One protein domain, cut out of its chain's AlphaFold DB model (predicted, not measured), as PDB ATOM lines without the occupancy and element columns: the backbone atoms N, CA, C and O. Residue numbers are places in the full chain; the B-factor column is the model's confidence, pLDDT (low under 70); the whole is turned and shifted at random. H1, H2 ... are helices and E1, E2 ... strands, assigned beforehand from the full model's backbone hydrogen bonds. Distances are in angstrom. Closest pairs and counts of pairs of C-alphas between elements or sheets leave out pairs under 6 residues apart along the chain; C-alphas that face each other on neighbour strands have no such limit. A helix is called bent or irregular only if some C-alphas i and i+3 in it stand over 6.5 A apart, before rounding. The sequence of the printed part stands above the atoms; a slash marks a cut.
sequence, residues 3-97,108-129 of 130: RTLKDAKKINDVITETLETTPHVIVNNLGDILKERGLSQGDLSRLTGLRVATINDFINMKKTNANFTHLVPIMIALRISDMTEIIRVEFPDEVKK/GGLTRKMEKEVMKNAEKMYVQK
ATOM      1  N   ARG A   3      -6.069  38.753 -18.796       82.38
ATOM      2  CA  ARG A   3      -5.100  39.874 -18.845       82.38
ATOM      3  C   ARG A   3      -5.615  41.064 -19.676       82.38
ATOM      4  O   ARG A   3      -6.320  40.860 -20.658       82.38
ATOM      5  N   THR A   4      -5.194  42.291 -19.345       78.81
ATOM      6  CA  THR A   4      -5.407  43.515 -20.156       78.81
ATOM      7  C   THR A   4      -4.155  43.916 -20.950       78.81
ATOM      8  O   THR A   4      -3.041  43.583 -20.539       78.81
ATOM      9  N   LEU A   5      -4.291  44.696 -22.032       78.88
ATOM     10  CA  LEU A   5      -3.150  45.135 -22.859       78.88
ATOM     11  C   LEU A   5      -2.514  46.485 -22.475       78.88
ATOM     12  O   LEU A   5      -1.677  46.983 -23.225       78.88
ATOM     13  N   LYS A   6      -2.844  47.057 -21.311       64.69
ATOM     14  CA  LYS A   6      -2.342  48.377 -20.878       64.69
ATOM     15  C   LYS A   6      -0.806  48.496 -20.831       64.69
ATOM     16  O   LYS A   6      -0.280  49.574 -21.058       64.69
ATOM     17  N   ASP A   7      -0.083  47.389 -20.635       62.44
ATOM     18  CA  ASP A   7       1.388  47.380 -20.502       62.44
ATOM     19  C   ASP A   7       2.143  46.951 -21.778       62.44
ATOM     20  O   ASP A   7       3.302  46.516 -21.718       62.44
ATOM     21  N   ALA A   8       1.495  46.968 -22.948       67.31
ATOM     22  CA  ALA A   8       2.146  46.576 -24.194       67.31
ATOM     23  C   ALA A   8       3.291  47.551 -24.547       67.31
ATOM     24  O   ALA A   8       3.076  48.716 -24.861       67.31
ATOM     25  N   LYS A   9       4.543  47.074 -24.499       62.00
ATOM     26  CA  LYS A   9       5.732  47.884 -24.825       62.00
ATOM     27  C   LYS A   9       5.840  48.130 -26.337       62.00
ATOM     28  O   LYS A   9       5.670  47.193 -27.112       62.00
ATOM     29  N   LYS A  10       6.266  49.343 -26.726       66.44
ATOM     30  CA  LYS A  10       6.572  49.764 -28.114       66.44
ATOM     31  C   LYS A  10       5.372  49.711 -29.074       66.44
ATOM     32  O   LYS A  10       5.437  49.073 -30.122       66.44
ATOM     33  N   ILE A  11       4.296  50.403 -28.723       80.00
ATOM     34  CA  ILE A  11       3.142  50.641 -29.600       80.00
ATOM     35  C   ILE A  11       2.940  52.152 -29.762       80.00
ATOM     36  O   ILE A  11       3.397  52.916 -28.915       80.00
ATOM     37  N   ASN A  12       2.335  52.587 -30.870       86.75
ATOM     38  CA  ASN A  12       2.111  54.015 -31.115       86.75
ATOM     39  C   ASN A  12       0.995  54.576 -30.215       86.75
ATOM     40  O   ASN A  12       0.138  53.827 -29.738       86.75
ATOM     41  N   ASP A  13       0.984  55.898 -30.037       86.38
ATOM     42  CA  ASP A  13       0.040  56.595 -29.152       86.38
ATOM     43  C   ASP A  13      -1.431  56.326 -29.496       86.38
ATOM     44  O   ASP A  13      -2.262  56.257 -28.596       86.38
ATOM     45  N   VAL A  14      -1.761  56.126 -30.779       88.81
ATOM     46  CA  VAL A  14      -3.134  55.812 -31.209       88.81
ATOM     47  C   VAL A  14      -3.573  54.454 -30.658       88.81
ATOM     48  O   VAL A  14      -4.693  54.319 -30.161       88.81
ATOM     49  N   ILE A  15      -2.698  53.443 -30.703       88.62
ATOM     50  CA  ILE A  15      -2.982  52.121 -30.130       88.62
ATOM     51  C   ILE A  15      -3.095  52.235 -28.607       88.62
ATOM     52  O   ILE A  15      -4.047  51.702 -28.040       88.62
ATOM     53  N   THR A  16      -2.178  52.950 -27.949       87.94
ATOM     54  CA  THR A  16      -2.215  53.158 -26.491       87.94
ATOM     55  C   THR A  16      -3.530  53.807 -26.053       87.94
ATOM     56  O   THR A  16      -4.250  53.225 -25.246       87.94
ATOM     57  N   GLU A  17      -3.910  54.939 -26.659       88.75
ATOM     58  CA  GLU A  17      -5.176  55.635 -26.375       88.75
ATOM     59  C   GLU A  17      -6.377  54.705 -26.599       88.75
ATOM     60  O   GLU A  17      -7.293  54.652 -25.777       88.75
ATOM     61  N   THR A  18      -6.373  53.918 -27.679       90.75
ATOM     62  CA  THR A  18      -7.463  52.977 -27.984       90.75
ATOM     63  C   THR A  18      -7.609  51.906 -26.900       90.75
ATOM     64  O   THR A  18      -8.721  51.628 -26.444       90.75
ATOM     65  N   LEU A  19      -6.495  51.315 -26.459       91.19
ATOM     66  CA  LEU A  19      -6.485  50.262 -25.440       91.19
ATOM     67  C   LEU A  19      -6.829  50.791 -24.040       91.19
ATOM     68  O   LEU A  19      -7.425  50.062 -23.247       91.19
ATOM     69  N   GLU A  20      -6.481  52.040 -23.731       88.56
ATOM     70  CA  GLU A  20      -6.810  52.682 -22.453       88.56
ATOM     71  C   GLU A  20      -8.277  53.117 -22.372       88.56
ATOM     72  O   GLU A  20      -8.908  52.966 -21.324       88.56
ATOM     73  N   THR A  21      -8.834  53.622 -23.476       90.00
ATOM     74  CA  THR A  21     -10.208  54.160 -23.542       90.00
ATOM     75  C   THR A  21     -11.277  53.103 -23.815       90.00
ATOM     76  O   THR A  21     -12.473  53.373 -23.667       90.00
ATOM     77  N   THR A  22     -10.878  51.892 -24.211       93.25
ATOM     78  CA  THR A  22     -11.792  50.774 -24.459       93.25
ATOM     79  C   THR A  22     -11.452  49.599 -23.546       93.25
ATOM     80  O   THR A  22     -10.550  48.820 -23.861       93.25
ATOM     81  N   PRO A  23     -12.172  49.446 -22.418       93.19
ATOM     82  CA  PRO A  23     -12.009  48.306 -21.524       93.19
ATOM     83  C   PRO A  23     -12.169  46.972 -22.257       93.19
ATOM     84  O   PRO A  23     -13.084  46.800 -23.060       93.19
ATOM     85  N   HIS A  24     -11.272  46.030 -21.978       94.50
ATOM     86  CA  HIS A  24     -11.250  44.704 -22.591       94.50
ATOM     87  C   HIS A  24     -10.462  43.730 -21.716       94.50
ATOM     88  O   HIS A  24      -9.591  44.129 -20.939       94.50
ATOM     89  N   VAL A  25     -10.728  42.441 -21.894       93.62
ATOM     90  CA  VAL A  25      -9.986  41.354 -21.260       93.62
ATOM     91  C   VAL A  25      -9.626  40.325 -22.318       93.62
ATOM     92  O   VAL A  25     -10.461  39.924 -23.120       93.62
ATOM     93  N   ILE A  26      -8.377  39.874 -22.325       93.56
ATOM     94  CA  ILE A  26      -7.974  38.701 -23.095       93.56
ATOM     95  C   ILE A  26      -8.095  37.487 -22.184       93.56
ATOM     96  O   ILE A  26      -7.502  37.461 -21.102       93.56
ATOM     97  N   VAL A  27      -8.836  36.484 -22.641       94.81
ATOM     98  CA  VAL A  27      -9.032  35.210 -21.955       94.81
ATOM     99  C   VAL A  27      -8.239  34.129 -22.677       94.81
ATOM    100  O   VAL A  27      -8.358  33.996 -23.892       94.81
ATOM    101  N   ASN A  28      -7.455  33.346 -21.933       96.00
ATOM    102  CA  ASN A  28      -6.787  32.143 -22.430       96.00
ATOM    103  C   ASN A  28      -7.176  30.927 -21.582       96.00
ATOM    104  O   ASN A  28      -6.957  30.920 -20.367       96.00
ATOM    105  N   ASN A  29      -7.715  29.913 -22.250       97.31
ATOM    106  CA  ASN A  29      -8.259  28.689 -21.679       97.31
ATOM    107  C   ASN A  29      -7.378  27.457 -21.944       97.31
ATOM    108  O   ASN A  29      -7.739  26.359 -21.535       97.31
ATOM    109  N   LEU A  30      -6.217  27.591 -22.603       97.38
ATOM    110  CA  LEU A  30      -5.403  26.427 -22.986       97.38
ATOM    111  C   LEU A  30      -5.033  25.543 -21.787       97.38
ATOM    112  O   LEU A  30      -5.050  24.321 -21.896       97.38
ATOM    113  N   GLY A  31      -4.701  26.150 -20.644       97.06
ATOM    114  CA  GLY A  31      -4.375  25.406 -19.425       97.06
ATOM    115  C   GLY A  31      -5.547  24.564 -18.911       97.06
ATOM    116  O   GLY A  31      -5.348  23.410 -18.538       97.06
ATOM    117  N   ASP A  32      -6.756  25.121 -18.958       97.94
ATOM    118  CA  ASP A  32      -7.982  24.446 -18.527       97.94
ATOM    119  C   ASP A  32      -8.340  23.310 -19.495       97.94
ATOM    120  O   ASP A  32      -8.556  22.184 -19.057       97.94
ATOM    121  N   ILE A  33      -8.237  23.550 -20.809       98.31
ATOM    122  CA  ILE A  33      -8.440  22.529 -21.852       98.31
ATOM    123  C   ILE A  33      -7.500  21.332 -21.657       98.31
ATOM    124  O   ILE A  33      -7.920  20.180 -21.777       98.31
ATOM    125  N   LEU A  34      -6.217  21.578 -21.369       98.31
ATOM    126  CA  LEU A  34      -5.264  20.495 -21.117       98.31
ATOM    127  C   LEU A  34      -5.648  19.697 -19.868       98.31
ATOM    128  O   LEU A  34      -5.649  18.468 -19.909       98.31
ATOM    129  N   LYS A  35      -6.030  20.386 -18.789       98.06
ATOM    130  CA  LYS A  35      -6.456  19.758 -17.535       98.06
ATOM    131  C   LYS A  35      -7.711  18.900 -17.721       98.06
ATOM    132  O   LYS A  35      -7.722  17.757 -17.277       98.06
ATOM    133  N   GLU A  36      -8.731  19.419 -18.398       98.19
ATOM    134  CA  GLU A  36      -9.985  18.709 -18.690       98.19
ATOM    135  C   GLU A  36      -9.760  17.448 -19.530       98.19
ATOM    136  O   GLU A  36     -10.439  16.442 -19.345       98.19
ATOM    137  N   ARG A  37      -8.766  17.476 -20.423       97.81
ATOM    138  CA  ARG A  37      -8.407  16.344 -21.289       97.81
ATOM    139  C   ARG A  37      -7.366  15.404 -20.679       97.81
ATOM    140  O   ARG A  37      -6.930  14.476 -21.354       97.81
ATOM    141  N   GLY A  38      -6.936  15.646 -19.439       98.19
ATOM    142  CA  GLY A  38      -5.901  14.847 -18.777       98.19
ATOM    143  C   GLY A  38      -4.525  14.923 -19.452       98.19
ATOM    144  O   GLY A  38      -3.742  13.982 -19.347       98.19
ATOM    145  N   LEU A  39      -4.226  16.016 -20.161       98.12
ATOM    146  CA  LEU A  39      -2.974  16.222 -20.890       98.12
ATOM    147  C   LEU A  39      -2.013  17.114 -20.100       98.12
ATOM    148  O   LEU A  39      -2.391  18.148 -19.551       98.12
ATOM    149  N   SER A  40      -0.730  16.762 -20.107       98.06
ATOM    150  CA  SER A  40       0.328  17.641 -19.613       98.06
ATOM    151  C   SER A  40       0.794  18.625 -20.695       98.06
ATOM    152  O   SER A  40       0.635  18.402 -21.898       98.06
ATOM    153  N   GLN A  41       1.478  19.700 -20.289       97.88
ATOM    154  CA  GLN A  41       2.175  20.575 -21.246       97.88
ATOM    155  C   GLN A  41       3.252  19.817 -22.046       97.88
ATOM    156  O   GLN A  41       3.554  20.182 -23.182       97.88
ATOM    157  N   GLY A  42       3.824  18.752 -21.469       98.31
ATOM    158  CA  GLY A  42       4.770  17.869 -22.151       98.31
ATOM    159  C   GLY A  42       4.116  17.049 -23.264       98.31
ATOM    160  O   GLY A  42       4.722  16.870 -24.319       98.31
ATOM    161  N   ASP A  43       2.872  16.608 -23.071       98.44
ATOM    162  CA  ASP A  43       2.099  15.925 -24.117       98.44
ATOM    163  C   ASP A  43       1.812  16.870 -25.274       98.44
ATOM    164  O   ASP A  43       2.095  16.542 -26.425       98.44
ATOM    165  N   LEU A  44       1.355  18.087 -24.969       98.44
ATOM    166  CA  LEU A  44       1.130  19.096 -25.999       98.44
ATOM    167  C   LEU A  44       2.428  19.445 -26.745       98.44
ATOM    168  O   LEU A  44       2.409  19.612 -27.963       98.44
ATOM    169  N   SER A  45       3.566  19.507 -26.047       98.44
ATOM    170  CA  SER A  45       4.883  19.711 -26.664       98.44
ATOM    171  C   SER A  45       5.212  18.605 -27.668       98.44
ATOM    172  O   SER A  45       5.572  18.909 -28.803       98.44
ATOM    173  N   ARG A  46       5.000  17.331 -27.311       98.44
ATOM    174  CA  ARG A  46       5.206  16.192 -28.221       98.44
ATOM    175  C   ARG A  46       4.257  16.202 -29.421       98.44
ATOM    176  O   ARG A  46       4.683  15.865 -30.518       98.44
ATOM    177  N   LEU A  47       3.002  16.610 -29.230       98.06
ATOM    178  CA  LEU A  47       2.002  16.677 -30.303       98.06
ATOM    179  C   LEU A  47       2.245  17.821 -31.295       98.06
ATOM    180  O   LEU A  47       1.880  17.711 -32.461       98.06
ATOM    181  N   THR A  48       2.816  18.932 -30.828       97.56
ATOM    182  CA  THR A  48       2.940  20.174 -31.616       97.56
ATOM    183  C   THR A  48       4.363  20.473 -32.075       97.56
ATOM    184  O   THR A  48       4.556  21.324 -32.938       97.56
ATOM    185  N   GLY A  49       5.369  19.842 -31.464       97.31
ATOM    186  CA  GLY A  49       6.780  20.200 -31.622       97.31
ATOM    187  C   GLY A  49       7.181  21.510 -30.925       97.31
ATOM    188  O   GLY A  49       8.343  21.913 -30.994       97.31
ATOM    189  N   LEU A  50       6.258  22.194 -30.238       96.88
ATOM    190  CA  LEU A  50       6.566  23.418 -29.494       96.88
ATOM    191  C   LEU A  50       7.355  23.095 -28.227       96.88
ATOM    192  O   LEU A  50       7.109  22.092 -27.562       96.88
ATOM    193  N   ARG A  51       8.266  23.987 -27.825       97.31
ATOM    194  CA  ARG A  51       8.970  23.851 -26.541       97.31
ATOM    195  C   ARG A  51       7.971  23.986 -25.390       97.31
ATOM    196  O   ARG A  51       7.138  24.891 -25.407       97.31
ATOM    197  N   VAL A  52       8.127  23.175 -24.342       97.31
ATOM    198  CA  VAL A  52       7.310  23.278 -23.114       97.31
ATOM    199  C   VAL A  52       7.333  24.702 -22.548       97.31
ATOM    200  O   VAL A  52       6.293  25.230 -22.177       97.31
ATOM    201  N   ALA A  53       8.487  25.380 -22.573       96.19
ATOM    202  CA  ALA A  53       8.591  26.780 -22.155       96.19
ATOM    203  C   ALA A  53       7.695  27.725 -22.982       96.19
ATOM    204  O   ALA A  53       7.066  28.618 -22.423       96.19
ATOM    205  N   THR A  54       7.585  27.508 -24.297       94.69
ATOM    206  CA  THR A  54       6.704  28.285 -25.181       94.69
ATOM    207  C   THR A  54       5.231  28.034 -24.868       94.69
ATOM    208  O   THR A  54       4.453  28.982 -24.829       94.69
ATOM    209  N   ILE A  55       4.856  26.781 -24.599       96.38
ATOM    210  CA  ILE A  55       3.497  26.416 -24.172       96.38
ATOM    211  C   ILE A  55       3.172  27.066 -22.826       96.38
ATOM    212  O   ILE A  55       2.125  27.693 -22.680       96.38
ATOM    213  N   ASN A  56       4.089  26.987 -21.864       95.75
ATOM    214  CA  ASN A  56       3.931  27.602 -20.553       95.75
ATOM    215  C   ASN A  56       3.776  29.127 -20.646       95.75
ATOM    216  O   ASN A  56       2.939  29.713 -19.962       95.75
ATOM    217  N   ASP A  57       4.565  29.782 -21.499       94.31
ATOM    218  CA  ASP A  57       4.447  31.221 -21.742       94.31
ATOM    219  C   ASP A  57       3.120  31.585 -22.414       94.31
ATOM    220  O   ASP A  57       2.562  32.639 -22.105       94.31
ATOM    221  N   PHE A  58       2.611  30.726 -23.305       94.62
ATOM    222  CA  PHE A  58       1.311  30.903 -23.946       94.62
ATOM    223  C   PHE A  58       0.176  30.780 -22.926       94.62
ATOM    224  O   PHE A  58      -0.616  31.711 -22.806       94.62
ATOM    225  N   ILE A  59       0.131  29.688 -22.149       94.62
ATOM    226  CA  ILE A  59      -0.890  29.435 -21.111       94.62
ATOM    227  C   ILE A  59      -0.944  30.591 -20.110       94.62
ATOM    228  O   ILE A  59      -2.020  31.096 -19.801       94.62
ATOM    229  N   ASN A  60       0.224  31.045 -19.651       92.75
ATOM    230  CA  ASN A  60       0.338  32.140 -18.688       92.75
ATOM    231  C   ASN A  60       0.354  33.529 -19.342       92.75
ATOM    232  O   ASN A  60       0.676  34.507 -18.671       92.75
ATOM    233  N   MET A  61       0.065  33.622 -20.647       90.69
ATOM    234  CA  MET A  61       0.055  34.848 -21.455       90.69
ATOM    235  C   MET A  61       1.164  35.838 -21.079       90.69
ATOM    236  O   MET A  61       0.929  37.042 -20.932       90.69
ATOM    237  N   LYS A  62       2.392  35.339 -20.890       86.62
ATOM    238  CA  LYS A  62       3.515  36.185 -20.456       86.62
ATOM    239  C   LYS A  62       3.846  37.236 -21.508       86.62
ATOM    240  O   LYS A  62       4.242  38.355 -21.184       86.62
ATOM    241  N   LYS A  63       3.625  36.890 -22.775       84.12
ATOM    242  CA  LYS A  63       3.740  37.797 -23.915       84.12
ATOM    243  C   LYS A  63       2.375  38.389 -24.260       84.12
ATOM    244  O   LYS A  63       1.354  37.727 -24.116       84.12
ATOM    245  N   THR A  64       2.376  39.634 -24.726       77.69
ATOM    246  CA  THR A  64       1.175  40.336 -25.207       77.69
ATOM    247  C   THR A  64       0.804  39.961 -26.642       77.69
ATOM    248  O   THR A  64      -0.283  40.308 -27.091       77.69
ATOM    249  N   ASN A  65       1.678  39.248 -27.362       80.81
ATOM    250  CA  ASN A  65       1.420  38.759 -28.710       80.81
ATOM    251  C   ASN A  65       1.083  37.260 -28.720       80.81
ATOM    252  O   ASN A  65       1.784  36.437 -28.129       80.81
ATOM    253  N   ALA A  66       0.027  36.903 -29.449       81.56
ATOM    254  CA  ALA A  66      -0.243  35.529 -29.851       81.56
ATOM    255  C   ALA A  66       0.304  35.319 -31.269       81.56
ATOM    256  O   ALA A  66       0.105  36.158 -32.145       81.56
ATOM    257  N   ASN A  67       1.017  34.215 -31.492       87.81
ATOM    258  CA  ASN A  67       1.569  33.876 -32.801       87.81
ATOM    259  C   ASN A  67       0.780  32.711 -33.410       87.81
ATOM    260  O   ASN A  67       0.686  31.647 -32.791       87.81
ATOM    261  N   PHE A  68       0.266  32.882 -34.630       94.75
ATOM    262  CA  PHE A  68      -0.427  31.825 -35.367       94.75
ATOM    263  C   PHE A  68       0.452  30.597 -35.628       94.75
ATOM    264  O   PHE A  68      -0.065  29.484 -35.612       94.75
ATOM    265  N   THR A  69       1.776  30.756 -35.748       94.50
ATOM    266  CA  THR A  69       2.698  29.612 -35.874       94.50
ATOM    267  C   THR A  69       2.778  28.762 -34.604       94.50
ATOM    268  O   THR A  69       3.317  27.662 -34.650       94.50
ATOM    269  N   HIS A  70       2.260  29.241 -33.468       94.19
ATOM    270  CA  HIS A  70       2.081  28.440 -32.255       94.19
ATOM    271  C   HIS A  70       0.621  28.008 -32.085       94.19
ATOM    272  O   HIS A  70       0.357  26.849 -31.784       94.19
ATOM    273  N   LEU A  71      -0.325  28.929 -32.297       96.25
ATOM    274  CA  LEU A  71      -1.748  28.680 -32.077       96.25
ATOM    275  C   LEU A  71      -2.307  27.608 -33.020       96.25
ATOM    276  O   LEU A  71      -2.983  26.698 -32.555       96.25
ATOM    277  N   VAL A  72      -2.000  27.672 -34.319       97.75
ATOM    278  CA  VAL A  72      -2.545  26.723 -35.303       97.75
ATOM    279  C   VAL A  72      -2.066  25.287 -35.035       97.75
ATOM    280  O   VAL A  72      -2.914  24.397 -34.993       97.75
ATOM    281  N   PRO A  73      -0.773  25.011 -34.758       98.19
ATOM    282  CA  PRO A  73      -0.353  23.677 -34.325       98.19
ATOM    283  C   PRO A  73      -1.072  23.179 -33.071       98.19
ATOM    284  O   PRO A  73      -1.436  22.008 -33.014       98.19
ATOM    285  N   ILE A  74      -1.316  24.052 -32.085       98.06
ATOM    286  CA  ILE A  74      -2.077  23.697 -30.878       98.06
ATOM    287  C   ILE A  74      -3.519  23.328 -31.244       98.06
ATOM    288  O   ILE A  74      -4.003  22.288 -30.804       98.06
ATOM    289  N   MET A  75      -4.184  24.132 -32.079       98.44
ATOM    290  CA  MET A  75      -5.535  23.850 -32.577       98.44
ATOM    291  C   MET A  75      -5.598  22.499 -33.291       98.44
ATOM    292  O   MET A  75      -6.438  21.666 -32.957       98.44
ATOM    293  N   ILE A  76      -4.660  22.237 -34.208       98.50
ATOM    294  CA  ILE A  76      -4.561  20.962 -34.927       98.50
ATOM    295  C   ILE A  76      -4.359  19.814 -33.937       98.50
ATOM    296  O   ILE A  76      -5.137  18.861 -33.952       98.50
ATOM    297  N   ALA A  77      -3.364  19.900 -33.050       98.31
ATOM    298  CA  ALA A  77      -3.052  18.864 -32.065       98.31
ATOM    299  C   ALA A  77      -4.248  18.529 -31.167       98.31
ATOM    300  O   ALA A  77      -4.500  17.357 -30.893       98.31
ATOM    301  N   LEU A  78      -5.008  19.546 -30.766       98.19
ATOM    302  CA  LEU A  78      -6.176  19.410 -29.905       98.19
ATOM    303  C   LEU A  78      -7.489  19.217 -30.681       98.19
ATOM    304  O   LEU A  78      -8.533  19.092 -30.050       98.19
ATOM    305  N   ARG A  79      -7.475  19.153 -32.019       98.25
ATOM    306  CA  ARG A  79      -8.693  19.047 -32.851       98.25
ATOM    307  C   ARG A  79      -9.730  20.133 -32.525       98.25
ATOM    308  O   ARG A  79     -10.923  19.863 -32.482       98.25
ATOM    309  N   ILE A  80      -9.254  21.350 -32.278       98.38
ATOM    310  CA  ILE A  80     -10.075  22.535 -32.020       98.38
ATOM    311  C   ILE A  80     -10.213  23.305 -33.332       98.38
ATOM    312  O   ILE A  80      -9.208  23.703 -33.923       98.38
ATOM    313  N   SER A  81     -11.445  23.498 -33.798       98.06
ATOM    314  CA  SER A  81     -11.735  24.233 -35.037       98.06
ATOM    315  C   SER A  81     -11.936  25.727 -34.812       98.06
ATOM    316  O   SER A  81     -11.712  26.505 -35.737       98.06
ATOM    317  N   ASP A  82     -12.328  26.133 -33.603       97.75
ATOM    318  CA  ASP A  82     -12.549  27.531 -33.247       97.75
ATOM    319  C   ASP A  82     -11.470  28.016 -32.269       97.75
ATOM    320  O   ASP A  82     -11.339  27.540 -31.141       97.75
ATOM    321  N   MET A  83     -10.672  29.000 -32.695       96.94
ATOM    322  CA  MET A  83      -9.610  29.542 -31.849       96.94
ATOM    323  C   MET A  83     -10.134  30.208 -30.569       96.94
ATOM    324  O   MET A  83      -9.377  30.295 -29.601       96.94
ATOM    325  N   THR A  84     -11.397  30.652 -30.548       97.06
ATOM    326  CA  THR A  84     -12.018  31.319 -29.393       97.06
ATOM    327  C   THR A  84     -12.210  30.386 -28.196       97.06
ATOM    328  O   THR A  84     -12.257  30.860 -27.055       97.06
ATOM    329  N   GLU A  85     -12.212  29.069 -28.434       97.62
ATOM    330  CA  GLU A  85     -12.139  28.055 -27.381       97.62
ATOM    331  C   GLU A  85     -10.827  28.178 -26.591       97.62
ATOM    332  O   GLU A  85     -10.825  28.033 -25.369       97.62
ATOM    333  N   ILE A  86      -9.717  28.491 -27.274       97.12
ATOM    334  CA  ILE A  86      -8.376  28.616 -26.684       97.12
ATOM    335  C   ILE A  86      -8.125  30.035 -26.184       97.12
ATOM    336  O   ILE A  86      -7.688  30.218 -25.049       97.12
ATOM    337  N   ILE A  87      -8.324  31.037 -27.039       95.50
ATOM    338  CA  ILE A  87      -7.999  32.431 -26.749       95.50
ATOM    339  C   ILE A  87      -9.014  33.368 -27.396       95.50
ATOM    340  O   ILE A  87      -9.297  33.273 -28.587       95.50
ATOM    341  N   ARG A  88      -9.541  34.313 -26.619       95.44
ATOM    342  CA  ARG A  88     -10.523  35.295 -27.095       95.44
ATOM    343  C   ARG A  88     -10.375  36.633 -26.388       95.44
ATOM    344  O   ARG A  88      -9.763  36.719 -25.324       95.44
ATOM    345  N   VAL A  89     -10.960  37.664 -26.984       95.50
ATOM    346  CA  VAL A  89     -11.104  38.986 -26.368       95.50
ATOM    347  C   VAL A  89     -12.550  39.149 -25.927       95.50
ATOM    348  O   VAL A  89     -13.468  38.945 -26.716       95.50
ATOM    349  N   GLU A  90     -12.744  39.520 -24.671       95.88
ATOM    350  CA  GLU A  90     -14.040  39.857 -24.105       95.88
ATOM    351  C   GLU A  90     -14.104  41.360 -23.848       95.88
ATOM    352  O   GLU A  90     -13.207  41.958 -23.249       95.88
ATOM    353  N   PHE A  91     -15.193  41.965 -24.312       96.31
ATOM    354  CA  PHE A  91     -15.548  43.341 -24.000       96.31
ATOM    355  C   PHE A  91     -16.683  43.342 -22.973       96.31
ATOM    356  O   PHE A  91     -17.569  42.483 -23.053       96.31
ATOM    357  N   PRO A  92     -16.690  44.285 -22.022       96.06
ATOM    358  CA  PRO A  92     -17.805  44.432 -21.102       96.06
ATOM    359  C   PRO A  92     -19.035  45.001 -21.830       96.06
ATOM    360  O   PRO A  92     -18.942  45.535 -22.943       96.06
ATOM    361  N   ASP A  93     -20.210  44.848 -21.229       96.56
ATOM    362  CA  ASP A  93     -21.481  45.098 -21.913       96.56
ATOM    363  C   ASP A  93     -21.677  46.565 -22.302       96.56
ATOM    364  O   ASP A  93     -22.287  46.851 -23.332       96.56
ATOM    365  N   GLU A  94     -21.118  47.511 -21.546       96.00
ATOM    366  CA  GLU A  94     -21.124  48.925 -21.919       96.00
ATOM    367  C   GLU A  94     -20.375  49.187 -23.232       96.00
ATOM    368  O   GLU A  94     -20.814  50.005 -24.042       96.00
ATOM    369  N   VAL A  95     -19.281  48.459 -23.485       96.19
ATOM    370  CA  VAL A  95     -18.515  48.571 -24.730       96.19
ATOM    371  C   VAL A  95     -19.280  47.925 -25.881       96.19
ATOM    372  O   VAL A  95     -19.360  48.521 -26.955       96.19
ATOM    373  N   LYS A  96     -19.900  46.760 -25.657       96.69
ATOM    374  CA  LYS A  96     -20.731  46.089 -26.673       96.69
ATOM    375  C   LYS A  96     -21.912  46.958 -27.105       96.69
ATOM    376  O   LYS A  96     -22.062  47.216 -28.292       96.69
ATOM    377  N   LYS A  97     -22.674  47.506 -26.151       96.69
ATOM    378  CA  LYS A  97     -23.802  48.417 -26.430       96.69
ATOM    379  C   LYS A  97     -23.362  49.668 -27.185       96.69
ATOM    380  O   LYS A  97     -24.069  50.156 -28.063       96.69
ATOM    381  N   GLY A 108     -22.250  49.442 -45.000       93.00
ATOM    382  CA  GLY A 108     -20.939  49.234 -45.622       93.00
ATOM    383  C   GLY A 108     -20.006  50.438 -45.454       93.00
ATOM    384  O   GLY A 108     -20.442  51.539 -45.124       93.00
ATOM    385  N   GLY A 109     -18.704  50.237 -45.670       93.88
ATOM    386  CA  GLY A 109     -17.696  51.297 -45.544       93.88
ATOM    387  C   GLY A 109     -17.389  51.684 -44.093       93.88
ATOM    388  O   GLY A 109     -17.354  50.822 -43.214       93.88
ATOM    389  N   LEU A 110     -17.130  52.972 -43.855       93.50
ATOM    390  CA  LEU A 110     -16.926  53.549 -42.524       93.50
ATOM    391  C   LEU A 110     -18.218  54.226 -42.057       93.50
ATOM    392  O   LEU A 110     -18.899  54.881 -42.841       93.50
ATOM    393  N   THR A 111     -18.546  54.124 -40.771       93.19
ATOM    394  CA  THR A 111     -19.599  54.971 -40.192       93.19
ATOM    395  C   THR A 111     -19.101  56.414 -40.072       93.19
ATOM    396  O   THR A 111     -17.897  56.657 -39.979       93.19
ATOM    397  N   ARG A 112     -20.007  57.394 -39.958       90.56
ATOM    398  CA  ARG A 112     -19.634  58.811 -39.750       90.56
ATOM    399  C   ARG A 112     -18.698  59.019 -38.552       90.56
ATOM    400  O   ARG A 112     -17.917  59.969 -38.515       90.56
ATOM    401  N   LYS A 113     -18.809  58.169 -37.528       91.69
ATOM    402  CA  LYS A 113     -17.921  58.204 -36.364       91.69
ATOM    403  C   LYS A 113     -16.545  57.628 -36.699       91.69
ATOM    404  O   LYS A 113     -15.553  58.288 -36.409       91.69
ATOM    405  N   MET A 114     -16.494  56.478 -37.374       94.12
ATOM    406  CA  MET A 114     -15.241  55.883 -37.850       94.12
ATOM    407  C   MET A 114     -14.489  56.815 -38.811       94.12
ATOM    408  O   MET A 114     -13.275  56.923 -38.716       94.12
ATOM    409  N   GLU A 115     -15.181  57.555 -39.684       93.56
ATOM    410  CA  GLU A 115     -14.556  58.567 -40.556       93.56
ATOM    411  C   GLU A 115     -13.837  59.655 -39.747       93.56
ATOM    412  O   GLU A 115     -12.685  59.988 -40.023       93.56
ATOM    413  N   LYS A 116     -14.490  60.186 -38.703       93.38
ATOM    414  CA  LYS A 116     -13.873  61.173 -37.802       93.38
ATOM    415  C   LYS A 116     -12.666  60.593 -37.068       93.38
ATOM    416  O   LYS A 116     -11.671  61.292 -36.896       93.38
ATOM    417  N   GLU A 117     -12.750  59.338 -36.636       93.56
ATOM    418  CA  GLU A 117     -11.642  58.632 -35.990       93.56
ATOM    419  C   GLU A 117     -10.471  58.425 -36.957       93.56
ATOM    420  O   GLU A 117      -9.332  58.683 -36.577       93.56
ATOM    421  N   VAL A 118     -10.732  58.056 -38.217       93.12
ATOM    422  CA  VAL A 118      -9.703  57.948 -39.265       93.12
ATOM    423  C   VAL A 118      -8.997  59.286 -39.474       93.12
ATOM    424  O   VAL A 118      -7.769  59.314 -39.441       93.12
ATOM    425  N   MET A 119      -9.736  60.392 -39.616       91.62
ATOM    426  CA  MET A 119      -9.137  61.724 -39.791       91.62
ATOM    427  C   MET A 119      -8.288  62.137 -38.580       91.62
ATOM    428  O   MET A 119      -7.123  62.502 -38.741       91.62
ATOM    429  N   LYS A 120      -8.825  61.989 -37.359       91.38
ATOM    430  CA  LYS A 120      -8.108  62.287 -36.105       91.38
ATOM    431  C   LYS A 120      -6.831  61.449 -35.970       91.38
ATOM    432  O   LYS A 120      -5.784  61.956 -35.571       91.38
ATOM    433  N   ASN A 121      -6.911  60.154 -36.269       91.75
ATOM    434  CA  ASN A 121      -5.784  59.238 -36.116       91.75
ATOM    435  C   ASN A 121      -4.732  59.443 -37.208       91.75
ATOM    436  O   ASN A 121      -3.543  59.307 -36.924       91.75
ATOM    437  N   ALA A 122      -5.141  59.805 -38.428       88.94
ATOM    438  CA  ALA A 122      -4.225  60.175 -39.500       88.94
ATOM    439  C   ALA A 122      -3.343  61.354 -39.070       88.94
ATOM    440  O   ALA A 122      -2.122  61.230 -39.109       88.94
ATOM    441  N   GLU A 123      -3.930  62.444 -38.563       85.69
ATOM    442  CA  GLU A 123      -3.178  63.604 -38.056       85.69
ATOM    443  C   GLU A 123      -2.135  63.197 -37.004       85.69
ATOM    444  O   GLU A 123      -0.957  63.529 -37.132       85.69
ATOM    445  N   LYS A 124      -2.536  62.395 -36.010       82.94
ATOM    446  CA  LYS A 124      -1.628  61.901 -34.961       82.94
ATOM    447  C   LYS A 124      -0.489  61.042 -35.511       82.94
ATOM    448  O   LYS A 124       0.638  61.155 -35.039       82.94
ATOM    449  N   MET A 125      -0.757  60.207 -36.515       79.88
ATOM    450  CA  MET A 125       0.266  59.368 -37.146       79.88
ATOM    451  C   MET A 125       1.225  60.163 -38.046       79.88
ATOM    452  O   MET A 125       2.393  59.792 -38.150       79.88
ATOM    453  N   TYR A 126       0.777  61.255 -38.677       66.25
ATOM    454  CA  TYR A 126       1.635  62.119 -39.498       66.25
ATOM    455  C   TYR A 126       2.515  63.063 -38.664       66.25
ATOM    456  O   TYR A 126       3.652  63.319 -39.054       66.25
ATOM    457  N   VAL A 127       2.041  63.533 -37.505       58.47
ATOM    458  CA  VAL A 127       2.812  64.417 -36.606       58.47
ATOM    459  C   VAL A 127       3.994  63.694 -35.938       58.47
ATOM    460  O   VAL A 127       4.993  64.326 -35.617       58.47
ATOM    461  N   GLN A 128       3.945  62.365 -35.799       54.88
ATOM    462  CA  GLN A 128       5.037  61.562 -35.222       54.88
ATOM    463  C   GLN A 128       6.236  61.325 -36.169       54.88
ATOM    464  O   GLN A 128       7.164  60.599 -35.810       54.88
ATOM    465  N   LYS A 129       6.248  61.918 -37.373       49.16
ATOM    466  CA  LYS A 129       7.427  61.984 -38.254       49.16
ATOM    467  C   LYS A 129       8.104  63.361 -38.171       49.16
ATOM    468  O   LYS A 129       8.063  64.098 -39.152       49.16
TER     469      LYS A 129
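AT A GLANCE: This is residues 3 to 97 and 108 to 129 of the 130 residues of the protein "XRE family transcriptional regulator" of Bacillus pseudomycoides (UniProt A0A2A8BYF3). A short two-stranded ribbon, E1 and E2, lies in the middle of an elongated, loosely built model, with a cluster of four helices, H2, H3, H4 and H5, at one end. Towards the other end are H1 and the small H6, with the long helix H7 at the far end, where residues 111 to 117 stick out. The printed part has 117 residues with seven named helices and two strands, in the order H1, E1, H2, H3, H4, H5, E2, H6, H7, and is mostly helix; the two strands are antiparallel. The whole is loose, with a radius of gyration of the C-alphas of 18.1 A, and its outline, 50 by 34 by 24 A, is only just elongated.

IN THESE COORDINATES: H1, residues 13 to 21, begins at C-alpha 13, (0.040, 56.595, -29.152), and is 11.9 A long. E1, residues 25 to 28, follows, then H2, residues 30 to 36, H3, residues 41 to 48, and H4, residues 52 to 59. H5, residues 68 to 78, is 14.7 A long and begins at C-alpha 68, (-0.427, 31.825, -35.367); it is neither bent nor irregular, but only just: C-alphas 69 and 72 are 6.0 A apart. E2 is residues 87 to 90 and H6 residues 93 to 97. H7, residues 112 to 127, is 23.3 A long and ends at C-alpha 127, (2.812, 64.417, -36.606).

HOW THE PARTS SIT: E1 and E2 are antiparallel at 158 degrees, with N 27 and O 88 at 2.8 A and N 90 and O 25 at 2.8 A, within hydrogen-bond range. H3 touches H4, closest at the C-alphas of Ser 45 and Val 52, 5.6 A, about perpendicular at 81 degrees. H3 also touches H5, closest at the C-alphas of Thr 48 and Pro 73, 5.5 A, about perpendicular at 80 degrees. H2 is close to H4 but not clearly touching, with the C-alphas of Gly 31 and Ile 59 closest at 5.6 A. H1 and H7 only just touch, with 3 pairs of C-alphas within 8 A, through residues 121 to 125 of H7 alone; the closest C-alphas are those of Val 14 and Asn 121, 6.5 A. Their lines stand at a steep tilt of 44 degrees, opposite ways. H6 touches no helix. Helix packing is mostly crossed, with 0 of 3 touching pairs at a shallow tilt. Every O i to N i+4 pair is within hydrogen-bond range in H1, H2, H3, H4, H6 and H7; in H5 it is 6 of 7.

THE WHOLE: The C-alphas of Gly 38 and Val 127 are the two farthest apart, 53.4 A. Residues 98 to 107 are not printed, and C-alphas 97 and 108 are 19.4 A apart across the cut, in the link from H6 to H7. Of the links that are printed whole, none is long. Mean pLDDT of the printed part is 91.1; residues 6 to 10 and 126 to 129 are under 70.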